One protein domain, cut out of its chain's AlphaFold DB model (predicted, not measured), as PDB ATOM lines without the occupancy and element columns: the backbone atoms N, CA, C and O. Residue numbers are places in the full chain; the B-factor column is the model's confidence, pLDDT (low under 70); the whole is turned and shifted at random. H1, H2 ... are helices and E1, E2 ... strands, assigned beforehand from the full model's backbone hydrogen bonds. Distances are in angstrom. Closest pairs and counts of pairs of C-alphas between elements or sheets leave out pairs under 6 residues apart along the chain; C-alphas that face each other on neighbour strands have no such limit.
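Overview. This is residues 3 to 83 of the 95 residues of a protein of Vibrio maritimus (UniProt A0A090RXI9). With little regular structure, this is an elongated, loop-rich model: a two-strand sheet, E1 and E2, lies in the middle, helix H1 at one end, and looped residues 49 to 83 reach the other end. The printed part has 81 residues, 20 of them in named elements, in the order E1, H1, E2; the class is mixed, the sheet E1 = E2 parallel. It is loose, radius of gyration of the C-alphas 15.0 A, spanning 44 by 27 by 20 A.

Along the chain. E1, residues 4 to 6, begins at C-alpha 4 (128.352, 215.804, 195.102) and measures 6.7 A. E2, residues 46 to 48, measures 6.4 A and ends at C-alpha 48 (130.675, 217.717, 200.364). H1, residues 25 to 38, measures 20.2 A.

Arrangement. E1 and E2 are parallel at 40 degrees; N 5 and O 46 are 2.8 A apart, within hydrogen-bond range. E1, H1, E2 form a strand-helix-strand unit, two parallel neighbour strands with a helix between, its crossover right-handed. In H1 every O i to N i+4 pair is within hydrogen-bond range. Residues 63 to 64 pair parallel with 81 to 82.

Size, cuts and confidence. The farthest C-alphas, Glu 38 and Gly 67, are 45.0 A apart. The link E1 to H1 is long, 18 residues. The printed part has no cut, and no printed residue is under 70 in pLDDT.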
ATOM      1  N   GLU A   3     124.998 214.656 191.677       93.56
ATOM      2  CA  GLU A   3     126.389 214.481 192.108       93.56
ATOM      3  C   GLU A   3     126.752 215.374 193.310       93.56
ATOM      4  O   GLU A   3     126.037 216.315 193.679       93.56
ATOM      5  N   TYR A   4     127.884 215.071 193.939       94.88
ATOM      6  CA  TYR A   4     128.352 215.804 195.102       94.88
ATOM      7  C   TYR A   4     128.872 217.193 194.735       94.88
ATOM      8  O   TYR A   4     129.699 217.361 193.842       94.88
ATOM      9  N   SER A   5     128.421 218.197 195.479       96.50
ATOM     10  CA  SER A   5     128.771 219.600 195.292       96.50
ATOM     11  C   SER A   5     129.655 220.092 196.433       96.50
ATOM     12  O   SER A   5     129.340 219.863 197.606       96.50
ATOM     13  N   PHE A   6     130.770 220.746 196.113       96.31
ATOM     14  CA  PHE A   6     131.702 221.221 197.136       96.31
ATOM     15  C   PHE A   6     131.208 222.530 197.759       96.31
ATOM     16  O   PHE A   6     130.733 223.430 197.062       96.31
ATOM     17  N   VAL A   7     131.333 222.645 199.079       95.50
ATOM     18  CA  VAL A   7     130.881 223.829 199.838       95.50
ATOM     19  C   VAL A   7     131.964 224.899 199.996       95.50
ATOM     20  O   VAL A   7     131.672 226.032 200.365       95.50
ATOM     21  N   ASN A   8     133.222 224.551 199.722       93.94
ATOM     22  CA  ASN A   8     134.364 225.459 199.755       93.94
ATOM     23  C   ASN A   8     135.450 224.980 198.783       93.94
ATOM     24  O   ASN A   8     135.595 223.776 198.578       93.94
ATOM     25  N   GLU A   9     136.229 225.903 198.220       93.94
ATOM     26  CA  GLU A   9     137.353 225.569 197.336       93.94
ATOM     27  C   GLU A   9     138.411 224.688 198.024       93.94
ATOM     28  O   GLU A   9     138.984 223.819 197.373       93.94
ATOM     29  N   SER A  10     138.599 224.803 199.349       93.06
ATOM     30  CA  SER A  10     139.451 223.892 200.145       93.06
ATOM     31  C   SER A  10     138.920 222.453 200.239       93.06
ATOM     32  O   SER A  10     139.534 221.591 200.865       93.06
ATOM     33  N   GLY A  11     137.749 222.202 199.655       94.62
ATOM     34  CA  GLY A  11     137.027 220.940 199.685       94.62
ATOM     35  C   GLY A  11     136.685 220.381 198.314       94.62
ATOM     36  O   GLY A  11     135.888 219.446 198.252       94.62
ATOM     37  N   ARG A  12     137.211 220.958 197.228       96.56
ATOM     38  CA  ARG A  12     136.946 220.488 195.865       96.56
ATOM     39  C   ARG A  12     137.685 219.172 195.606       96.56
ATOM     40  O   ARG A  12     138.877 219.059 195.867       96.56
ATOM     41  N   SER A  13     136.982 218.181 195.072       95.81
ATOM     42  CA  SER A  13     137.525 216.848 194.781       95.81
ATOM     43  C   SER A  13     137.818 216.620 193.301       95.81
ATOM     44  O   SER A  13     138.683 215.807 192.995       95.81
ATOM     45  N   GLU A  14     137.138 217.330 192.388       95.88
ATOM     46  CA  GLU A  14     137.267 217.123 190.935       95.88
ATOM     47  C   GLU A  14     137.381 218.446 190.144       95.88
ATOM     48  O   GLU A  14     136.801 219.467 190.525       95.88
ATOM     49  N   VAL A  15     138.074 218.423 188.994       93.94
ATOM     50  CA  VAL A  15     138.355 219.603 188.135       93.94
ATOM     51  C   VAL A  15     137.081 220.333 187.675       93.94
ATOM     52  O   VAL A  15     137.089 221.552 187.533       93.94
ATOM     53  N   ASN A  16     135.966 219.617 187.507       94.81
ATOM     54  CA  ASN A  16     134.679 220.167 187.055       94.81
ATOM     55  C   ASN A  16     133.530 219.859 188.023       94.81
ATOM     56  O   ASN A  16     132.376 219.780 187.609       94.81
ATOM     57  N   GLN A  17     133.841 219.651 189.303       96.31
ATOM     58  CA  GLN A  17     132.824 219.354 190.306       96.31
ATOM     59  C   GLN A  17     131.790 220.488 190.404       96.31
ATOM     60  O   GLN A  17     132.154 221.667 190.349       96.31
ATOM     61  N   LEU A  18     130.514 220.148 190.613       96.94
ATOM     62  CA  LEU A  18     129.497 221.145 190.948       96.94
ATOM     63  C   LEU A  18     129.869 221.906 192.228       96.94
ATOM     64  O   LEU A  18     130.346 221.334 193.207       96.94
ATOM     65  N   GLY A  19     129.630 223.215 192.220       96.12
ATOM     66  CA  GLY A  19     129.860 224.081 193.370       96.12
ATOM     67  C   GLY A  19     128.570 224.402 194.115       96.12
ATOM     68  O   GLY A  19     127.538 224.643 193.498       96.12
ATOM     69  N   ALA A  20     128.667 224.477 195.440       96.31
ATOM     70  CA  ALA A  20     127.674 225.054 196.348       96.31
ATOM     71  C   ALA A  20     128.363 226.033 197.326       96.31
ATOM     72  O   ALA A  20     128.059 226.066 198.514       96.31
ATOM     73  N   HIS A  21     129.354 226.778 196.823       95.19
ATOM     74  CA  HIS A  21     130.311 227.564 197.615       95.19
ATOM     75  C   HIS A  21     130.132 229.087 197.482       95.19
ATOM     76  O   HIS A  21     130.787 229.841 198.199       95.19
ATOM     77  N   LYS A  22     129.289 229.553 196.550       96.12
ATOM     78  CA  LYS A  22     128.993 230.976 196.322       96.12
ATOM     79  C   LYS A  22     127.625 231.168 195.672       96.12
ATOM     80  O   LYS A  22     127.123 230.256 195.017       96.12
ATOM     81  N   ASP A  23     127.066 232.368 195.792       97.94
ATOM     82  CA  ASP A  23     125.721 232.686 195.292       97.94
ATOM     83  C   ASP A  23     125.576 232.523 193.772       97.94
ATOM     84  O   ASP A  23     124.514 232.128 193.298       97.94
ATOM     85  N   ASP A  24     126.651 232.708 192.999       97.62
ATOM     86  CA  ASP A  24     126.635 232.466 191.548       97.62
ATOM     87  C   ASP A  24     126.243 231.017 191.189       97.62
ATOM     88  O   ASP A  24     125.771 230.748 190.085       97.62
ATOM     89  N   CYS A  25     126.425 230.063 192.110       97.56
ATOM     90  CA  CYS A  25     126.008 228.675 191.917       97.56
ATOM     91  C   CYS A  25     124.478 228.513 191.926       97.56
ATOM     92  O   CYS A  25     123.968 227.571 191.319       97.56
ATOM     93  N   ILE A  26     123.737 229.424 192.572       97.75
ATOM     94  CA  ILE A  26     122.290 229.302 192.808       97.75
ATOM     95  C   ILE A  26     121.526 229.185 191.491       97.75
ATOM     96  O   ILE A  26     120.662 228.321 191.371       97.75
ATOM     97  N   GLN A  27     121.861 229.998 190.484       98.31
ATOM     98  CA  GLN A  27     121.162 229.967 189.195       98.31
ATOM     99  C   GLN A  27     121.318 228.605 188.493       98.31
ATOM    100  O   GLN A  27     120.341 228.036 187.999       98.31
ATOM    101  N   GLY A  28     122.537 228.057 188.473       97.25
ATOM    102  CA  GLY A  28     122.806 226.741 187.889       97.25
ATOM    103  C   GLY A  28     122.125 225.613 188.666       97.25
ATOM    104  O   GLY A  28     121.474 224.752 188.075       97.25
ATOM    105  N   MET A  29     122.201 225.651 189.999       97.19
ATOM    106  CA  MET A  29     121.544 224.671 190.868       97.19
ATOM    107  C   MET A  29     120.018 224.699 190.726       97.19
ATOM    108  O   MET A  29     119.394 223.640 190.677       97.19
ATOM    109  N   ALA A  30     119.421 225.891 190.622       97.81
ATOM    110  CA  ALA A  30     117.989 226.062 190.397       97.81
ATOM    111  C   ALA A  30     117.558 225.442 189.063       97.81
ATOM    112  O   ALA A  30     116.589 224.692 189.039       97.81
ATOM    113  N   SER A  31     118.335 225.664 187.998       98.25
ATOM    114  CA  SER A  31     118.061 225.094 186.670       98.25
ATOM    115  C   SER A  31     118.084 223.556 186.689       98.25
ATOM    116  O   SER A  31     117.225 222.904 186.104       98.25
ATOM    117  N   ILE A  32     119.039 222.955 187.410       97.44
ATOM    118  CA  ILE A  32     119.109 221.494 187.590       97.44
ATOM    119  C   ILE A  32     117.902 220.985 188.386       97.44
ATOM    120  O   ILE A  32     117.295 219.978 188.023       97.44
ATOM    121  N   ALA A  33     117.558 221.658 189.486       97.56
ATOM    122  CA  ALA A  33     116.427 221.268 190.319       97.56
ATOM    123  C   ALA A  33     115.099 221.362 189.554       97.56
ATOM    124  O   ALA A  33     114.273 220.459 189.671       97.56
ATOM    125  N   GLU A  34     114.915 222.415 188.756       98.38
ATOM    126  CA  GLU A  34     113.749 222.612 187.894       98.38
ATOM    127  C   GLU A  34     113.602 221.466 186.892       98.38
ATOM    128  O   GLU A  34     112.575 220.793 186.910       98.38
ATOM    129  N   ALA A  35     114.656 221.133 186.142       98.19
ATOM    130  CA  ALA A  35     114.631 220.021 185.188       98.19
ATOM    131  C   ALA A  35     114.277 218.666 185.840       98.19
ATOM    132  O   ALA A  35     113.575 217.838 185.256       98.19
ATOM    133  N   ILE A  36     114.729 218.421 187.076       98.06
ATOM    134  CA  ILE A  36     114.365 217.211 187.837       98.06
ATOM    135  C   ILE A  36     112.894 217.258 188.276       98.06
ATOM    136  O   ILE A  36     112.197 216.241 188.251       98.06
ATOM    137  N   HIS A  37     112.404 218.420 188.706       98.19
ATOM    138  CA  HIS A  37     111.009 218.589 189.105       98.19
ATOM    139  C   HIS A  37     110.045 218.470 187.918       98.19
ATOM    140  O   HIS A  37     108.967 217.901 188.087       98.19
ATOM    141  N   GLU A  38     110.431 218.925 186.722       98.44
ATOM    142  CA  GLU A  38     109.660 218.762 185.480       98.44
ATOM    143  C   GLU A  38     109.406 217.287 185.142       98.44
ATOM    144  O   GLU A  38     108.355 216.944 184.600       98.44
ATOM    145  N   SER A  39     110.309 216.384 185.538       97.44
ATOM    146  CA  SER A  39     110.112 214.938 185.393       97.44
ATOM    147  C   SER A  39     109.262 214.311 186.513       97.44
ATOM    148  O   SER A  39     109.167 213.085 186.598       97.44
ATOM    149  N   GLY A  40     108.705 215.111 187.430       98.06
ATOM    150  CA  GLY A  40     107.937 214.654 188.595       98.06
ATOM    151  C   GLY A  40     108.775 214.050 189.730       98.06
ATOM    152  O   GLY A  40     108.213 213.522 190.694       98.06
ATOM    153  N   ALA A  41     110.107 214.107 189.646       98.25
ATOM    154  CA  ALA A  41     111.010 213.558 190.654       98.25
ATOM    155  C   ALA A  41     111.327 214.578 191.766       98.25
ATOM    156  O   ALA A  41     110.947 215.744 191.703       98.25
ATOM    157  N   LYS A  42     112.024 214.138 192.824       97.50
ATOM    158  CA  LYS A  42     112.545 215.018 193.886       97.50
ATOM    159  C   LYS A  42     114.037 215.268 193.682       97.50
ATOM    160  O   LYS A  42     114.806 214.321 193.501       97.50
ATOM    161  N   ALA A  43     114.441 216.533 193.749       96.31
ATOM    162  CA  ALA A  43     115.837 216.937 193.660       96.31
ATOM    163  C   ALA A  43     116.510 216.959 195.041       96.31
ATOM    164  O   ALA A  43     115.887 217.263 196.057       96.31
ATOM    165  N   GLY A  44     117.804 216.648 195.069       95.12
ATOM    166  CA  GLY A  44     118.638 216.743 196.263       95.12
ATOM    167  C   GLY A  44     120.102 216.839 195.861       95.12
ATOM    168  O   GLY A  44     120.552 216.047 195.030       95.12
ATOM    169  N   PHE A  45     120.809 217.808 196.438       94.19
ATOM    170  CA  PHE A  45     122.242 218.018 196.251       94.19
ATOM    171  C   PHE A  45     123.001 217.426 197.433       94.19
ATOM    172  O   PHE A  45     122.697 217.730 198.588       94.19
ATOM    173  N   GLN A  46     123.995 216.588 197.151       95.81
ATOM    174  CA  GLN A  46     124.899 216.089 198.178       95.81
ATOM    175  C   GLN A  46     125.970 217.153 198.442       95.81
ATOM    176  O   GLN A  46     126.802 217.411 197.583       95.81
ATOM    177  N   LEU A  47     125.948 217.781 199.617       94.75
ATOM    178  CA  LEU A  47     126.994 218.723 200.024       94.75
ATOM    179  C   LEU A  47     128.231 217.960 200.495       94.75
ATOM    180  O   LEU A  47     128.104 216.969 201.215       94.75
ATOM    181  N   THR A  48     129.414 218.414 200.083       95.12
ATOM    182  CA  THR A  48     130.675 217.717 200.364       95.12
ATOM    183  C   THR A  48     131.845 218.650 200.615       95.12
ATOM    184  O   THR A  48     131.877 219.795 200.155       95.12
ATOM    185  N   HIS A  49     132.840 218.093 201.293       94.69
ATOM    186  CA  HIS A  49     134.208 218.568 201.346       94.69
ATOM    187  C   HIS A  49     135.134 217.356 201.153       94.69
ATOM    188  O   HIS A  49     134.859 216.262 201.648       94.69
ATOM    189  N   CYS A  50     136.214 217.511 200.387       95.06
ATOM    190  CA  CYS A  50     137.093 216.394 200.021       95.06
ATOM    191  C   CYS A  50     137.904 215.832 201.197       95.06
ATOM    192  O   CYS A  50     138.417 214.710 201.132       95.06
ATOM    193  N   GLY A  51     138.082 216.631 202.253       94.25
ATOM    194  CA  GLY A  51     139.027 216.337 203.324       94.25
ATOM    195  C   GLY A  51     140.429 216.098 202.753       94.25
ATOM    196  O   GLY A  51     140.861 216.778 201.828       94.25
ATOM    197  N   GLY A  52     141.127 215.069 203.240       95.31
ATOM    198  CA  GLY A  52     142.442 214.677 202.717       95.31
ATOM    199  C   GLY A  52     142.417 213.848 201.425       95.31
ATOM    200  O   GLY A  52     143.426 213.227 201.100       95.31
ATOM    201  N   LYS A  53     141.277 213.757 200.722       94.38
ATOM    202  CA  LYS A  53     141.068 212.837 199.590       94.38
ATOM    203  C   LYS A  53     141.000 213.544 198.228       94.38
ATOM    204  O   LYS A  53     140.168 213.197 197.397       94.38
ATOM    205  N   ALA A  54     141.895 214.497 197.983       95.25
ATOM    206  CA  ALA A  54     142.034 215.171 196.691       95.25
ATOM    207  C   ALA A  54     143.511 215.367 196.310       95.25
ATOM    208  O   ALA A  54     144.407 215.246 197.147       95.25
ATOM    209  N   GLN A  55     143.757 215.629 195.027       95.12
ATOM    210  CA  GLN A  55     145.068 216.041 194.520       95.12
ATOM    211  C   GLN A  55     145.246 217.558 194.679       95.12
ATOM    212  O   GLN A  55     144.261 218.294 194.731       95.12
ATOM    213  N   LEU A  56     146.494 218.033 194.760       95.56
ATOM    214  CA  LEU A  56     146.789 219.457 194.999       95.56
ATOM    215  C   LEU A  56     146.510 220.363 193.791       95.56
ATOM    216  O   LEU A  56     146.377 221.571 193.958       95.56
ATOM    217  N   ASP A  57     146.435 219.804 192.585       95.31
ATOM    218  CA  ASP A  57     146.018 220.528 191.380       95.31
ATOM    219  C   ASP A  57     144.519 220.864 191.396       95.31
ATOM    220  O   ASP A  57     144.112 221.879 190.836       95.31
ATOM    221  N   VAL A  58     143.715 220.046 192.079       96.38
ATOM    222  CA  VAL A  58     142.280 220.270 192.284       96.38
ATOM    223  C   VAL A  58     141.994 221.025 193.584       96.38
ATOM    224  O   VAL A  58     141.158 221.926 193.595       96.38
ATOM    225  N   CYS A  59     142.688 220.675 194.668       96.56
ATOM    226  CA  CYS A  59     142.542 221.284 195.986       96.56
ATOM    227  C   CYS A  59     143.907 221.753 196.515       96.56
ATOM    228  O   CYS A  59     144.591 221.010 197.228       96.56
ATOM    229  N   PRO A  60     144.324 222.989 196.185       95.75
ATOM    230  CA  PRO A  60     145.617 223.513 196.623       95.75
ATOM    231  C   PRO A  60     145.742 223.655 198.145       95.75
ATOM    232  O   PRO A  60     146.842 223.546 198.682       95.75
ATOM    233  N   ASP A  61     144.624 223.882 198.843       94.25
ATOM    234  CA  ASP A  61     144.563 224.030 200.302       94.25
ATOM    235  C   ASP A  61     144.012 222.767 200.993       94.25
ATOM    236  O   ASP A  61     143.075 222.818 201.790       94.25
ATOM    237  N   LEU A  62     144.584 221.608 200.651       95.38
ATOM    238  CA  LEU A  62     144.120 220.303 201.122       95.38
ATOM    239  C   LEU A  62     144.235 220.158 202.643       95.38
ATOM    240  O   LEU A  62     145.328 220.225 203.216       95.38
ATOM    241  N   MET A  63     143.118 219.841 203.295       94.94
ATOM    242  CA  MET A  63     143.058 219.757 204.750       94.94
ATOM    243  C   MET A  63     142.235 218.585 205.268       94.94
ATOM    244  O   MET A  63     141.289 218.125 204.638       94.94
ATOM    245  N   GLY A  64     142.597 218.109 206.453       93.06
ATOM    246  CA  GLY A  64     141.929 217.007 207.124       93.06
ATOM    247  C   GLY A  64     141.954 217.176 208.640       93.06
ATOM    248  O   GLY A  64     142.648 218.049 209.165       93.06
ATOM    249  N   PRO A  65     141.211 216.337 209.379       91.62
ATOM    250  CA  PRO A  65     141.166 216.421 210.841       91.62
ATOM    251  C   PRO A  65     142.548 216.236 211.481       91.62
ATOM    252  O   PRO A  65     142.776 216.683 212.598       91.62
ATOM    253  N   SER A  66     143.464 215.584 210.764       92.19
ATOM    254  CA  SER A  66     144.880 215.510 211.091       92.19
ATOM    255  C   SER A  66     145.708 215.473 209.807       92.19
ATOM    256  O   SER A  66     145.206 215.082 208.748       92.19
ATOM    257  N   GLY A  67     146.987 215.816 209.907       94.44
ATOM    258  CA  GLY A  67     147.980 215.704 208.851       94.44
ATOM    259  C   GLY A  67     148.413 214.261 208.634       94.44
ATOM    260  O   GLY A  67     149.599 213.946 208.695       94.44
ATOM    261  N   ILE A  68     147.454 213.368 208.417       95.38
ATOM    262  CA  ILE A  68     147.674 211.961 208.100       95.38
ATOM    263  C   ILE A  68     147.202 211.742 206.666       95.38
ATOM    264  O   ILE A  68     146.073 212.082 206.313       95.38
ATOM    265  N   THR A  69     148.076 211.185 205.827       96.62
ATOM    266  CA  THR A  69     147.733 210.853 204.441       96.62
ATOM    267  C   THR A  69     146.597 209.836 204.408       96.62
ATOM    268  O   THR A  69     146.678 208.785 205.046       96.62
ATOM    269  N   VAL A  70     145.550 210.136 203.640       95.38
ATOM    270  CA  VAL A  70     144.427 209.219 203.439       95.38
ATOM    271  C   VAL A  70     144.901 208.024 202.602       95.38
ATOM    272  O   VAL A  70     145.444 208.232 201.515       95.38
ATOM    273  N   PRO A  71     144.698 206.774 203.060       94.50
ATOM    274  CA  PRO A  71     145.001 205.601 202.251       94.50
ATOM    275  C   PRO A  71     144.150 205.581 200.977       94.50
ATOM    276  O   PRO A  71     142.925 205.706 201.036       94.50
ATOM    277  N   ALA A  72     144.792 205.383 199.831       92.25
ATOM    278  CA  ALA A  72     144.134 205.145 198.554       92.25
ATOM    279  C   ALA A  72     144.718 203.885 197.908       92.25
ATOM    280  O   ALA A  72     145.890 203.563 198.087       92.25
ATOM    281  N   TYR A  73     143.864 203.140 197.212       91.25
ATOM    282  CA  TYR A  73     144.215 201.834 196.658       91.25
ATOM    283  C   TYR A  73     145.166 201.936 195.457       91.25
ATOM    284  O   TYR A  73     146.060 201.113 195.294       91.25
ATOM    285  N   ASP A  74     144.963 202.943 194.615       94.12
ATOM    286  CA  ASP A  74     145.554 203.077 193.282       94.12
ATOM    287  C   ASP A  74     146.665 204.132 193.204       94.12
ATOM    288  O   ASP A  74     147.347 204.240 192.186       94.12
ATOM    289  N   ARG A  75     146.839 204.937 194.255       91.38
ATOM    290  CA  ARG A  75     147.766 206.070 194.266       91.38
ATOM    291  C   ARG A  75     148.153 206.482 195.675       91.38
ATOM    292  O   ARG A  75     147.445 206.213 196.641       91.38
ATOM    293  N   THR A  76     149.247 207.223 195.780       94.50
ATOM    294  CA  THR A  76     149.567 207.982 196.990       94.50
ATOM    295  C   THR A  76     148.926 209.357 196.893       94.50
ATOM    296  O   THR A  76     149.114 210.067 195.906       94.50
ATOM    297  N   LEU A  77     148.151 209.724 197.911       96.00
ATOM    298  CA  LEU A  77     147.563 211.051 198.019       96.00
ATOM    299  C   LEU A  77     148.522 212.019 198.729       96.00
ATOM    300  O   LEU A  77     149.363 211.581 199.525       96.00
ATOM    301  N   PRO A  78     148.400 213.331 198.479       96.81
ATOM    302  CA  PRO A  78     149.124 214.338 199.239       96.81
ATOM    303  C   PRO A  78     148.794 214.253 200.735       96.81
ATOM    304  O   PRO A  78     147.694 213.866 201.136       96.81
ATOM    305  N   LYS A  79     149.753 214.631 201.582       97.25
ATOM    306  CA  LYS A  79     149.518 214.774 203.022       97.25
ATOM    307  C   LYS A  79     148.690 216.050 203.257       97.25
ATOM    308  O   LYS A  79     149.189 217.123 202.917       97.25
ATOM    309  N   PRO A  80     147.479 215.973 203.835       96.50
ATOM    310  CA  PRO A  80     146.710 217.170 204.165       96.50
ATOM    311  C   PRO A  80     147.367 217.943 205.314       96.50
ATOM    312  O   PRO A  80     148.122 217.374 206.109       96.50
ATOM    313  N   ARG A  81     147.050 219.232 205.450       95.06
ATOM    314  CA  ARG A  81     147.337 219.975 206.689       95.06
ATOM    315  C   ARG A  81     146.273 219.716 207.755       95.06
ATOM    316  O   ARG A  81     145.135 219.365 207.433       95.06
ATOM    317  N   ASP A  82     146.627 219.964 209.012       93.44
ATOM    318  CA  ASP A  82     145.670 219.946 210.119       93.44
ATOM    319  C   ASP A  82     144.610 221.050 209.947       93.44
ATOM    320  O   ASP A  82     144.917 222.211 209.640       93.44
ATOM    321  N   MET A  83     143.346 220.701 210.187       90.19
ATOM    322  CA  MET A  83     142.280 221.679 210.385       90.19
ATOM    323  C   MET A  83     142.443 222.350 211.757       90.19
ATOM    324  O   MET A  83     142.354 221.699 212.792       90.19
TER     325      MET A  83